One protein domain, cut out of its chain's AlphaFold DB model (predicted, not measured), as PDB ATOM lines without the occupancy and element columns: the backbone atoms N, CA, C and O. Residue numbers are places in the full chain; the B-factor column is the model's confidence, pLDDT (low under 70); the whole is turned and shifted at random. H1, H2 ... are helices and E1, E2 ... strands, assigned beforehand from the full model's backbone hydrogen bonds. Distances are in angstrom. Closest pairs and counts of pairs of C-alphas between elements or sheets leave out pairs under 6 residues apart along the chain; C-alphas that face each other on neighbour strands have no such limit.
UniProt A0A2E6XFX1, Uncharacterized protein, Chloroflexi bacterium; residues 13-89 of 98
ATOM      1  N   ARG A  13     -47.124   3.436  43.741       64.31
ATOM      2  CA  ARG A  13     -46.263   4.272  42.900       64.31
ATOM      3  C   ARG A  13     -47.029   5.400  42.203       64.31
ATOM      4  O   ARG A  13     -46.534   6.517  42.162       64.31
ATOM      5  N   GLN A  14     -48.219   5.124  41.676       68.56
ATOM      6  CA  GLN A  14     -49.049   6.120  41.000       68.56
ATOM      7  C   GLN A  14     -49.557   7.177  41.989       68.56
ATOM      8  O   GLN A  14     -49.446   8.368  41.720       68.56
ATOM      9  N   ILE A  15     -49.983   6.754  43.184       75.06
ATOM     10  CA  ILE A  15     -50.392   7.667  44.263       75.06
ATOM     11  C   ILE A  15     -49.227   8.575  44.686       75.06
ATOM     12  O   ILE A  15     -49.422   9.771  44.898       75.06
ATOM     13  N   ALA A  16     -48.011   8.027  44.796       72.00
ATOM     14  CA  ALA A  16     -46.823   8.801  45.153       72.00
ATOM     15  C   ALA A  16     -46.463   9.847  44.083       72.00
ATOM     16  O   ALA A  16     -46.145  10.982  44.431       72.00
ATOM     17  N   VAL A  17     -46.561   9.488  42.799       73.19
ATOM     18  CA  VAL A  17     -46.315  10.402  41.670       73.19
ATOM     19  C   VAL A  17     -47.374  11.505  41.615       73.19
ATOM     20  O   VAL A  17     -47.031  12.678  41.544       73.19
ATOM     21  N   GLU A  18     -48.658  11.169  41.745       73.62
ATOM     22  CA  GLU A  18     -49.745  12.157  41.784       73.62
ATOM     23  C   GLU A  18     -49.675  13.064  43.025       73.62
ATOM     24  O   GLU A  18     -50.072  14.228  42.987       73.62
ATOM     25  N   ALA A  19     -49.187  12.556  44.161       69.44
ATOM     26  CA  ALA A  19     -48.939  13.368  45.350       69.44
ATOM     27  C   ALA A  19     -47.727  14.297  45.179       69.44
ATOM     28  O   ALA A  19     -47.770  15.419  45.680       69.44
ATOM     29  N   ALA A  20     -46.677  13.850  44.482       65.44
ATOM     30  CA  ALA A  20     -45.526  14.679  44.133       65.44
ATOM     31  C   ALA A  20     -45.933  15.803  43.172       65.44
ATOM     32  O   ALA A  20     -45.735  16.963  43.508       65.44
ATOM     33  N   HIS A  21     -46.641  15.488  42.082       68.50
ATOM     34  CA  HIS A  21     -47.153  16.499  41.150       68.50
ATOM     35  C   HIS A  21     -48.038  17.540  41.842       68.50
ATOM     36  O   HIS A  21     -47.824  18.731  41.674       68.50
ATOM     37  N   ARG A  22     -48.966  17.122  42.715       73.38
ATOM     38  CA  ARG A  22     -49.790  18.077  43.481       73.38
ATOM     39  C   ARG A  22     -48.982  18.956  44.439       73.38
ATOM     40  O   ARG A  22     -49.410  20.068  44.742       73.38
ATOM     41  N   ARG A  23     -47.869  18.451  44.980       70.12
ATOM     42  CA  ARG A  23     -46.965  19.243  45.829       70.12
ATOM     43  C   ARG A  23     -46.179  20.248  44.996       70.12
ATOM     44  O   ARG A  23     -46.110  21.399  45.414       70.12
ATOM     45  N   ASP A  24     -45.675  19.830  43.841       78.50
ATOM     46  CA  ASP A  24     -44.943  20.688  42.910       78.50
ATOM     47  C   ASP A  24     -45.851  21.794  42.361       78.50
ATOM     48  O   ASP A  24     -45.492  22.968  42.419       78.50
ATOM     49  N   ASP A  25     -47.081  21.456  41.962       81.69
ATOM     50  CA  ASP A  25     -48.083  22.433  41.533       81.69
ATOM     51  C   ASP A  25     -48.372  23.442  42.648       81.69
ATOM     52  O   ASP A  25     -48.393  24.648  42.419       81.69
ATOM     53  N   ARG A  26     -48.564  22.971  43.888       80.56
ATOM     54  CA  ARG A  26     -48.834  23.850  45.032       80.56
ATOM     55  C   ARG A  26     -47.663  24.782  45.340       80.56
ATOM     56  O   ARG A  26     -47.910  25.939  45.673       80.56
ATOM     57  N   ALA A  27     -46.428  24.291  45.254       84.19
ATOM     58  CA  ALA A  27     -45.233  25.114  45.420       84.19
ATOM     59  C   ALA A  27     -45.169  26.185  44.323       84.19
ATOM     60  O   ALA A  27     -45.047  27.369  44.629       84.19
ATOM     61  N   ARG A  28     -45.410  25.791  43.067       84.56
ATOM     62  CA  ARG A  28     -45.438  26.719  41.936       84.56
ATOM     63  C   ARG A  28     -46.528  27.784  42.067       84.56
ATOM     64  O   ARG A  28     -46.291  28.950  41.771       84.56
ATOM     65  N   TYR A  29     -47.718  27.412  42.533       85.56
ATOM     66  CA  TYR A  29     -48.793  28.372  42.791       85.56
ATOM     67  C   TYR A  29     -48.431  29.373  43.893       85.56
ATOM     68  O   TYR A  29     -48.791  30.543  43.776       85.56
ATOM     69  N   ALA A  30     -47.733  28.940  44.948       90.31
ATOM     70  CA  ALA A  30     -47.281  29.839  46.007       90.31
ATOM     71  C   ALA A  30     -46.263  30.863  45.477       90.31
ATOM     72  O   ALA A  30     -46.460  32.055  45.693       90.31
ATOM     73  N   GLU A  31     -45.271  30.420  44.698       89.69
ATOM     74  CA  GLU A  31     -44.287  31.301  44.043       89.69
ATOM     75  C   GLU A  31     -44.963  32.361  43.161       89.69
ATOM     76  O   GLU A  31     -44.624  33.542  43.218       89.69
ATOM     77  N   ILE A  32     -45.965  31.958  42.370       90.69
ATOM     78  CA  ILE A  32     -46.712  32.886  41.511       90.69
ATOM     79  C   ILE A  32     -47.455  33.925  42.356       90.69
ATOM     80  O   ILE A  32     -47.427  35.109  42.027       90.69
ATOM     81  N   LEU A  33     -48.125  33.513  43.436       93.12
ATOM     82  CA  LEU A  33     -48.864  34.437  44.301       93.12
ATOM     83  C   LEU A  33     -47.938  35.423  45.021       93.12
ATOM     84  O   LEU A  33     -48.259  36.609  45.085       93.12
ATOM     85  N   GLU A  34     -46.796  34.955  45.522       94.94
ATOM     86  CA  GLU A  34     -45.775  35.808  46.140       94.94
ATOM     87  C   GLU A  34     -45.238  36.836  45.143       94.94
ATOM     88  O   GLU A  34     -45.170  38.027  45.447       94.94
ATOM     89  N   ALA A  35     -44.951  36.410  43.913       94.25
ATOM     90  CA  ALA A  35     -44.503  37.319  42.872       94.25
ATOM     91  C   ALA A  35     -45.590  38.325  42.452       94.25
ATOM     92  O   ALA A  35     -45.288  39.499  42.241       94.25
ATOM     93  N   MET A  36     -46.864  37.917  42.385       93.88
ATOM     94  CA  MET A  36     -47.978  38.839  42.116       93.88
ATOM     95  C   MET A  36     -48.141  39.885  43.225       93.88
ATOM     96  O   MET A  36     -48.387  41.056  42.930       93.88
ATOM     97  N   GLN A  37     -47.979  39.485  44.488       96.38
ATOM     98  CA  GLN A  37     -47.988  40.406  45.624       96.38
ATOM     99  C   GLN A  37     -46.826  41.406  45.531       96.38
ATOM    100  O   GLN A  37     -47.039  42.611  45.656       96.38
ATOM    101  N   HIS A  38     -45.620  40.927  45.222       96.38
ATOM    102  CA  HIS A  38     -44.446  41.779  45.050       96.38
ATOM    103  C   HIS A  38     -44.617  42.775  43.886       96.38
ATOM    104  O   HIS A  38     -44.315  43.961  44.025       96.38
ATOM    105  N   ILE A  39     -45.193  42.344  42.759       95.56
ATOM    106  CA  ILE A  39     -45.540  43.234  41.640       95.56
ATOM    107  C   ILE A  39     -46.530  44.317  42.085       95.56
ATOM    108  O   ILE A  39     -46.360  45.485  41.731       95.56
ATOM    109  N   ALA A  40     -47.551  43.971  42.874       96.19
ATOM    110  CA  ALA A  40     -48.506  44.953  43.385       96.19
ATOM    111  C   ALA A  40     -47.828  46.006  44.279       96.19
ATOM    112  O   ALA A  40     -48.132  47.199  44.168       96.19
ATOM    113  N   GLU A  41     -46.876  45.590  45.115       97.25
ATOM    114  CA  GLU A  41     -46.079  46.485  45.959       97.25
ATOM    115  C   GLU A  41     -45.242  47.454  45.119       97.25
ATOM    116  O   GLU A  41     -45.361  48.668  45.315       97.25
ATOM    117  N   ILE A  42     -44.503  46.948  44.121       96.44
ATOM    118  CA  ILE A  42     -43.741  47.765  43.159       96.44
ATOM    119  C   ILE A  42     -44.659  48.806  42.506       96.44
ATOM    120  O   ILE A  42     -44.375  50.008  42.498       96.44
ATOM    121  N   MET A  43     -45.813  48.364  41.999       94.44
ATOM    122  CA  MET A  43     -46.751  49.242  41.301       94.44
ATOM    123  C   MET A  43     -47.344  50.324  42.215       94.44
ATOM    124  O   MET A  43     -47.610  51.440  41.750       94.44
ATOM    125  N   SER A  44     -47.490  50.043  43.511       95.62
ATOM    126  CA  SER A  44     -47.981  50.995  44.516       95.62
ATOM    127  C   SER A  44     -46.938  52.023  44.989       95.62
ATOM    128  O   SER A  44     -47.308  53.014  45.622       95.62
ATOM    129  N   GLY A  45     -45.653  51.820  44.664       93.88
ATOM    130  CA  GLY A  45     -44.536  52.671  45.086       93.88
ATOM    131  C   GLY A  45     -44.583  54.113  44.558       93.88
ATOM    132  O   GLY A  45     -45.500  54.513  43.836       93.88
ATOM    133  N   ARG A  46     -43.579  54.930  44.898       92.44
ATOM    134  CA  ARG A  46     -43.490  56.340  44.450       92.44
ATOM    135  C   ARG A  46     -42.595  56.561  43.230       92.44
ATOM    136  O   ARG A  46     -42.537  57.688  42.745       92.44
ATOM    137  N   ASP A  47     -41.945  55.511  42.746       93.25
ATOM    138  CA  ASP A  47     -41.048  55.577  41.593       93.25
ATOM    139  C   ASP A  47     -41.805  55.934  40.310       93.25
ATOM    140  O   ASP A  47     -43.042  55.837  40.228       93.25
ATOM    141  N   SER A  48     -41.065  56.361  39.289       92.62
ATOM    142  CA  SER A  48     -41.654  56.654  37.988       92.62
ATOM    143  C   SER A  48     -42.281  55.398  37.371       92.62
ATOM    144  O   SER A  48     -41.906  54.265  37.670       92.62
ATOM    145  N   PHE A  49     -43.246  55.584  36.465       88.81
ATOM    146  CA  PHE A  49     -43.900  54.456  35.792       88.81
ATOM    147  C   PHE A  49     -42.896  53.543  35.067       88.81
ATOM    148  O   PHE A  49     -43.019  52.326  35.125       88.81
ATOM    149  N   VAL A  50     -41.876  54.127  34.431       89.75
ATOM    150  CA  VAL A  50     -40.841  53.378  33.701       89.75
ATOM    151  C   VAL A  50     -39.971  52.549  34.648       89.75
ATOM    152  O   VAL A  50     -39.697  51.384  34.358       89.75
ATOM    153  N   GLU A  51     -39.573  53.113  35.789       92.88
ATOM    154  CA  GLU A  51     -38.807  52.388  36.812       92.88
ATOM    155  C   GLU A  51     -39.621  51.221  37.375       92.88
ATOM    156  O   GLU A  51     -39.136  50.093  37.402       92.88
ATOM    157  N   LYS A  52     -40.897  51.453  37.711       94.81
ATOM    158  CA  LYS A  52     -41.806  50.393  38.167       94.81
ATOM    159  C   LYS A  52     -41.923  49.265  37.153       94.81
ATOM    160  O   LYS A  52     -41.790  48.103  37.516       94.81
ATOM    161  N   CYS A  53     -42.152  49.586  35.880       93.81
ATOM    162  CA  CYS A  53     -42.255  48.555  34.855       93.81
ATOM    163  C   CYS A  53     -40.943  47.789  34.663       93.81
ATOM    164  O   CYS A  53     -40.998  46.597  34.387       93.81
ATOM    165  N   SER A  54     -39.788  48.437  34.831       93.44
ATOM    166  CA  SER A  54     -38.487  47.759  34.763       93.44
ATOM    167  C   SER A  54     -38.341  46.734  35.889       93.44
ATOM    168  O   SER A  54     -38.071  45.572  35.617       93.44
ATOM    169  N   LEU A  55     -38.660  47.120  37.128       95.19
ATOM    170  CA  LEU A  55     -38.654  46.206  38.276       95.19
ATOM    171  C   LEU A  55     -39.648  45.047  38.105       95.19
ATOM    172  O   LEU A  55     -39.364  43.912  38.475       95.19
ATOM    173  N   VAL A  56     -40.820  45.309  37.520       95.56
ATOM    174  CA  VAL A  56     -41.793  44.252  37.214       95.56
ATOM    175  C   VAL A  56     -41.250  43.273  36.170       95.56
ATOM    176  O   VAL A  56     -41.489  42.076  36.301       95.56
ATOM    177  N   LEU A  57     -40.518  43.739  35.152       95.50
ATOM    178  CA  LEU A  57     -39.899  42.847  34.167       95.50
ATOM    179  C   LEU A  57     -38.885  41.895  34.817       95.50
ATOM    180  O   LEU A  57     -38.882  40.715  34.469       95.50
ATOM    181  N   ASP A  58     -38.103  42.380  35.784       94.19
ATOM    182  CA  ASP A  58     -37.151  41.559  36.545       94.19
ATOM    183  C   ASP A  58     -37.853  40.483  37.384       94.19
ATOM    184  O   ASP A  58     -37.349  39.377  37.519       94.19
ATOM    185  N   VAL A  59     -39.047  40.761  37.913       94.81
ATOM    186  CA  VAL A  59     -39.845  39.731  38.601       94.81
ATOM    187  C   VAL A  59     -40.449  38.739  37.601       94.81
ATOM    188  O   VAL A  59     -40.535  37.544  37.870       94.81
ATOM    189  N   LEU A  60     -40.898  39.220  36.439       94.06
ATOM    190  CA  LEU A  60     -41.583  38.387  35.453       94.06
ATOM    191  C   LEU A  60     -40.652  37.408  34.738       94.06
ATOM    192  O   LEU A  60     -41.111  36.307  34.432       94.06
ATOM    193  N   ILE A  61     -39.393  37.773  34.468       93.94
ATOM    194  CA  ILE A  61     -38.453  36.910  33.729       93.94
ATOM    195  C   ILE A  61     -38.219  35.566  34.438       93.94
ATOM    196  O   ILE A  61     -38.096  34.544  33.774       93.94
ATOM    197  N   ASP A  62     -38.287  35.544  35.771       90.19
ATOM    198  CA  ASP A  62     -38.149  34.325  36.577       90.19
ATOM    199  C   ASP A  62     -39.440  33.474  36.626       90.19
ATOM    200  O   ASP A  62     -39.425  32.287  36.972       90.19
ATOM    201  N   LEU A  63     -40.593  34.060  36.283       88.88
ATOM    202  CA  LEU A  63     -41.898  33.390  36.338       88.88
ATOM    203  C   LEU A  63     -42.321  32.770  35.011       88.88
ATOM    204  O   LEU A  63     -43.053  31.775  35.001       88.88
ATOM    205  N   VAL A  64     -41.922  33.376  33.898       87.56
ATOM    206  CA  VAL A  64     -42.340  32.945  32.566       87.56
ATOM    207  C   VAL A  64     -41.219  32.162  31.886       87.56
ATOM    208  O   VAL A  64     -40.051  32.473  32.079       87.56
ATOM    209  N   PRO A  65     -41.538  31.154  31.057       87.81
ATOM    210  CA  PRO A  65     -40.532  30.435  30.286       87.81
ATOM    211  C   PRO A  65     -40.084  31.284  29.084       87.81
ATOM    212  O   PRO A  65     -40.397  30.964  27.938       87.81
ATOM    213  N   ALA A  66     -39.410  32.402  29.347       91.06
ATOM    214  CA  ALA A  66     -38.858  33.290  28.333       91.06
ATOM    215  C   ALA A  66     -37.425  33.678  28.690       91.06
ATOM    216  O   ALA A  66     -37.094  33.850  29.857       91.06
ATOM    217  N   ASP A  67     -36.594  33.867  27.670       94.56
ATOM    218  CA  ASP A  67     -35.213  34.311  27.868       94.56
ATOM    219  C   ASP A  67     -35.050  35.837  27.805       94.56
ATOM    220  O   ASP A  67     -34.037  36.385  28.244       94.56
ATOM    221  N   LEU A  68     -36.051  36.536  27.260       95.50
ATOM    222  CA  LEU A  68     -36.079  37.986  27.117       95.50
ATOM    223  C   LEU A  68     -37.511  38.510  27.202       95.50
ATOM    224  O   LEU A  68     -38.403  38.056  26.483       95.50
ATOM    225  N   LEU A  69     -37.691  39.546  28.013       95.56
ATOM    226  CA  LEU A  69     -38.883  40.377  28.053       95.56
ATOM    227  C   LEU A  69     -38.499  41.810  27.692       95.56
ATOM    228  O   LEU A  69     -37.497  42.330  28.174       95.56
ATOM    229  N   THR A  70     -39.306  42.467  26.862       94.50
ATOM    230  CA  THR A  70     -39.097  43.875  26.497       94.50
ATOM    231  C   THR A  70     -40.361  44.681  26.736       94.50
ATOM    232  O   THR A  70     -41.430  44.306  26.249       94.50
ATOM    233  N   LEU A  71     -40.227  45.829  27.390       92.62
ATOM    234  CA  LEU A  71     -41.241  46.871  27.416       92.62
ATOM    235  C   LEU A  71     -40.977  47.839  26.270       92.62
ATOM    236  O   LEU A  71     -39.895  48.418  26.167       92.62
ATOM    237  N   ARG A  72     -41.983  48.038  25.422       91.81
ATOM    238  CA  ARG A  72     -41.903  48.957  24.290       91.81
ATOM    239  C   ARG A  72     -43.068  49.927  24.314       91.81
ATOM    240  O   ARG A  72     -44.172  49.558  24.713       91.81
ATOM    241  N   ARG A  73     -42.830  51.145  23.842       89.12
ATOM    242  CA  ARG A  73     -43.872  52.155  23.634       89.12
ATOM    243  C   ARG A  73     -43.922  52.557  22.159       89.12
ATOM    244  O   ARG A  73     -42.889  52.479  21.492       89.12
ATOM    245  N   PRO A  74     -45.078  52.993  21.644       92.06
ATOM    246  CA  PRO A  74     -45.140  53.612  20.326       92.06
ATOM    247  C   PRO A  74     -44.188  54.811  20.236       92.06
ATOM    248  O   PRO A  74     -44.078  55.576  21.198       92.06
ATOM    249  N   GLY A  75     -43.521  54.966  19.090       88.50
ATOM    250  CA  GLY A  75     -42.724  56.159  18.799       88.50
ATOM    251  C   GLY A  75     -43.584  57.434  18.775       88.50
ATOM    252  O   GLY A  75     -44.801  57.359  18.570       88.50
ATOM    253  N   PRO A  76     -42.988  58.621  18.979       87.00
ATOM    254  CA  PRO A  76     -43.714  59.893  19.031       87.00
ATOM    255  C   PRO A  76     -44.417  60.251  17.714       87.00
ATOM    256  O   PRO A  76     -45.391  60.999  17.721       87.00
ATOM    257  N   ASP A  77     -43.947  59.714  16.590       89.00
ATOM    258  CA  ASP A  77     -44.539  59.863  15.260       89.00
ATOM    259  C   ASP A  77     -45.604  58.793  14.945       89.00
ATOM    260  O   ASP A  77     -46.189  58.796  13.862       89.00
ATOM    261  N   GLY A  78     -45.861  57.878  15.886       83.44
ATOM    262  CA  GLY A  78     -46.769  56.746  15.717       83.44
ATOM    263  C   GLY A  78     -46.220  55.630  14.828       83.44
ATOM    264  O   GLY A  78     -46.931  54.648  14.605       83.44
ATOM    265  N   ASN A  79     -44.978  55.738  14.343       83.38
ATOM    266  CA  ASN A  79     -44.356  54.715  13.514       83.38
ATOM    267  C   ASN A  79     -43.326  53.936  14.338       83.38
ATOM    268  O   ASN A  79     -42.336  54.469  14.827       83.38
ATOM    269  N   GLY A  80     -43.535  52.627  14.457       86.75
ATOM    270  CA  GLY A  80     -42.600  51.744  15.151       86.75
ATOM    271  C   GLY A  80     -42.744  51.737  16.677       86.75
ATOM    272  O   GLY A  80     -43.664  52.312  17.258       86.75
ATOM    273  N   MET A  81     -41.844  50.988  17.315       90.88
ATOM    274  CA  MET A  81     -41.879  50.684  18.747       90.88
ATOM    275  C   MET A  81     -40.505  50.929  19.373       90.88
ATOM    276  O   MET A  81     -39.565  50.156  19.149       90.88
ATOM    277  N   GLU A  82     -40.416  51.963  20.200       90.50
ATOM    278  CA  GLU A  82     -39.225  52.302  20.977       90.50
ATOM    279  C   GLU A  82     -39.067  51.333  22.147       90.50
ATOM    280  O   GLU A  82     -40.035  51.035  22.856       90.50
ATOM    281  N   LEU A  83     -37.846  50.844  22.360       91.31
ATOM    282  CA  LEU A  83     -37.518  50.076  23.556       91.31
ATOM    283  C   LEU A  83     -37.477  51.023  24.761       91.31
ATOM    284  O   LEU A  83     -36.819  52.056  24.723       91.31
ATOM    285  N   VAL A  84     -38.184  50.659  25.827       91.12
ATOM    286  CA  VAL A  84     -38.220  51.419  27.083       91.12
ATOM    287  C   VAL A  84     -37.392  50.722  28.152       91.12
ATOM    288  O   VAL A  84     -36.648  51.372  28.875       91.12
ATOM    289  N   SER A  85     -37.549  49.404  28.270       92.44
ATOM    290  CA  SER A  85     -36.848  48.581  29.254       92.44
ATOM    291  C   SER A  85     -36.856  47.117  28.818       92.44
ATOM    292  O   SER A  85     -37.633  46.731  27.936       92.44
ATOM    293  N   TYR A  86     -36.000  46.298  29.413       93.75
ATOM    294  CA  TYR A  86     -35.936  44.865  29.162       93.75
ATOM    295  C   TYR A  86     -35.440  44.119  30.401       93.75
ATOM    296  O   TYR A  86     -34.734  44.691  31.224       93.75
ATOM    297  N   ALA A  87     -35.772  42.834  30.481       94.44
ATOM    298  CA  ALA A  87     -35.180  41.882  31.415       94.44
ATOM    299  C   ALA A  87     -34.820  40.611  30.645       94.44
ATOM    300  O   ALA A  87     -35.526  40.232  29.707       94.44
ATOM    301  N   SER A  88     -33.720  39.962  31.006       94.38
ATOM    302  CA  SER A  88     -33.252  38.760  30.318       94.38
ATOM    303  C   SER A  88     -32.778  37.715  31.301       94.38
ATOM    304  O   SER A  88     -32.146  38.053  32.304       94.38
ATOM    305  N   SER A  89     -32.990  36.453  30.950       92.19
ATOM    306  CA  SER A  89     -32.488  35.331  31.725       92.19
ATOM    307  C   SER A  89     -30.959  35.380  31.823       92.19
ATOM    308  O   SER A  89     -30.281  35.790  30.865       92.19
TER     309      SER A  89
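Overview. This is residues 13 to 89 of the 98 residues of an uncharacterized protein of Chloroflexi bacterium (UniProt A0A2E6XFX1). H2 packs on a two-stranded antiparallel hairpin, E1 and E2, and long H1 runs beside H2 on its far side, residues 13 to 27 sticking out as an arm that adds to the length. The 77 printed residues hold two named helices, then two named strands, a mixed class. The whole is only just extended, close to loose, with a radius of gyration of the C-alphas of 17.5 A, spanning 62 by 28 by 18 A.

Arrangement. E1, residues 68 to 74, and E2, residues 81 to 88, form a hairpin, antiparallel at 161 degrees; N 71 and O 85, 2.8 A apart, are within hydrogen-bond range. E2 bends by 69 degrees at residue 84. The closest C-alphas of E2 and H2, residues 49 to 61, are those of Ala 87 and Asp 58, 5.5 A apart. H1, residues 13 to 44, touches H2 with residues 35 to 43 alone, a helical hairpin at a shallow tilt of 11 degrees, opposite ways; the closest C-alphas, Ile 39 and Val 56, are 5.9 A apart. H1 is apart from E1 and E2. In H1 and H2 every O i to N i+4 pair is within hydrogen-bond range.

Along the chain. H1 runs 46.8 A from C-alpha 13 at (-46.263, 4.272, 42.900). H2 measures 18.5 A, E1 19.3 A and E2 18.7 A, ending at C-alpha 88, (-33.252, 38.760, 30.318).

Size, cuts and confidence. The farthest C-alphas, Arg 13 and Asp 77, are 62.1 A apart. The printed part has no cut and no long link. Residues 13 to 14 and 19 to 21 have pLDDT under 70.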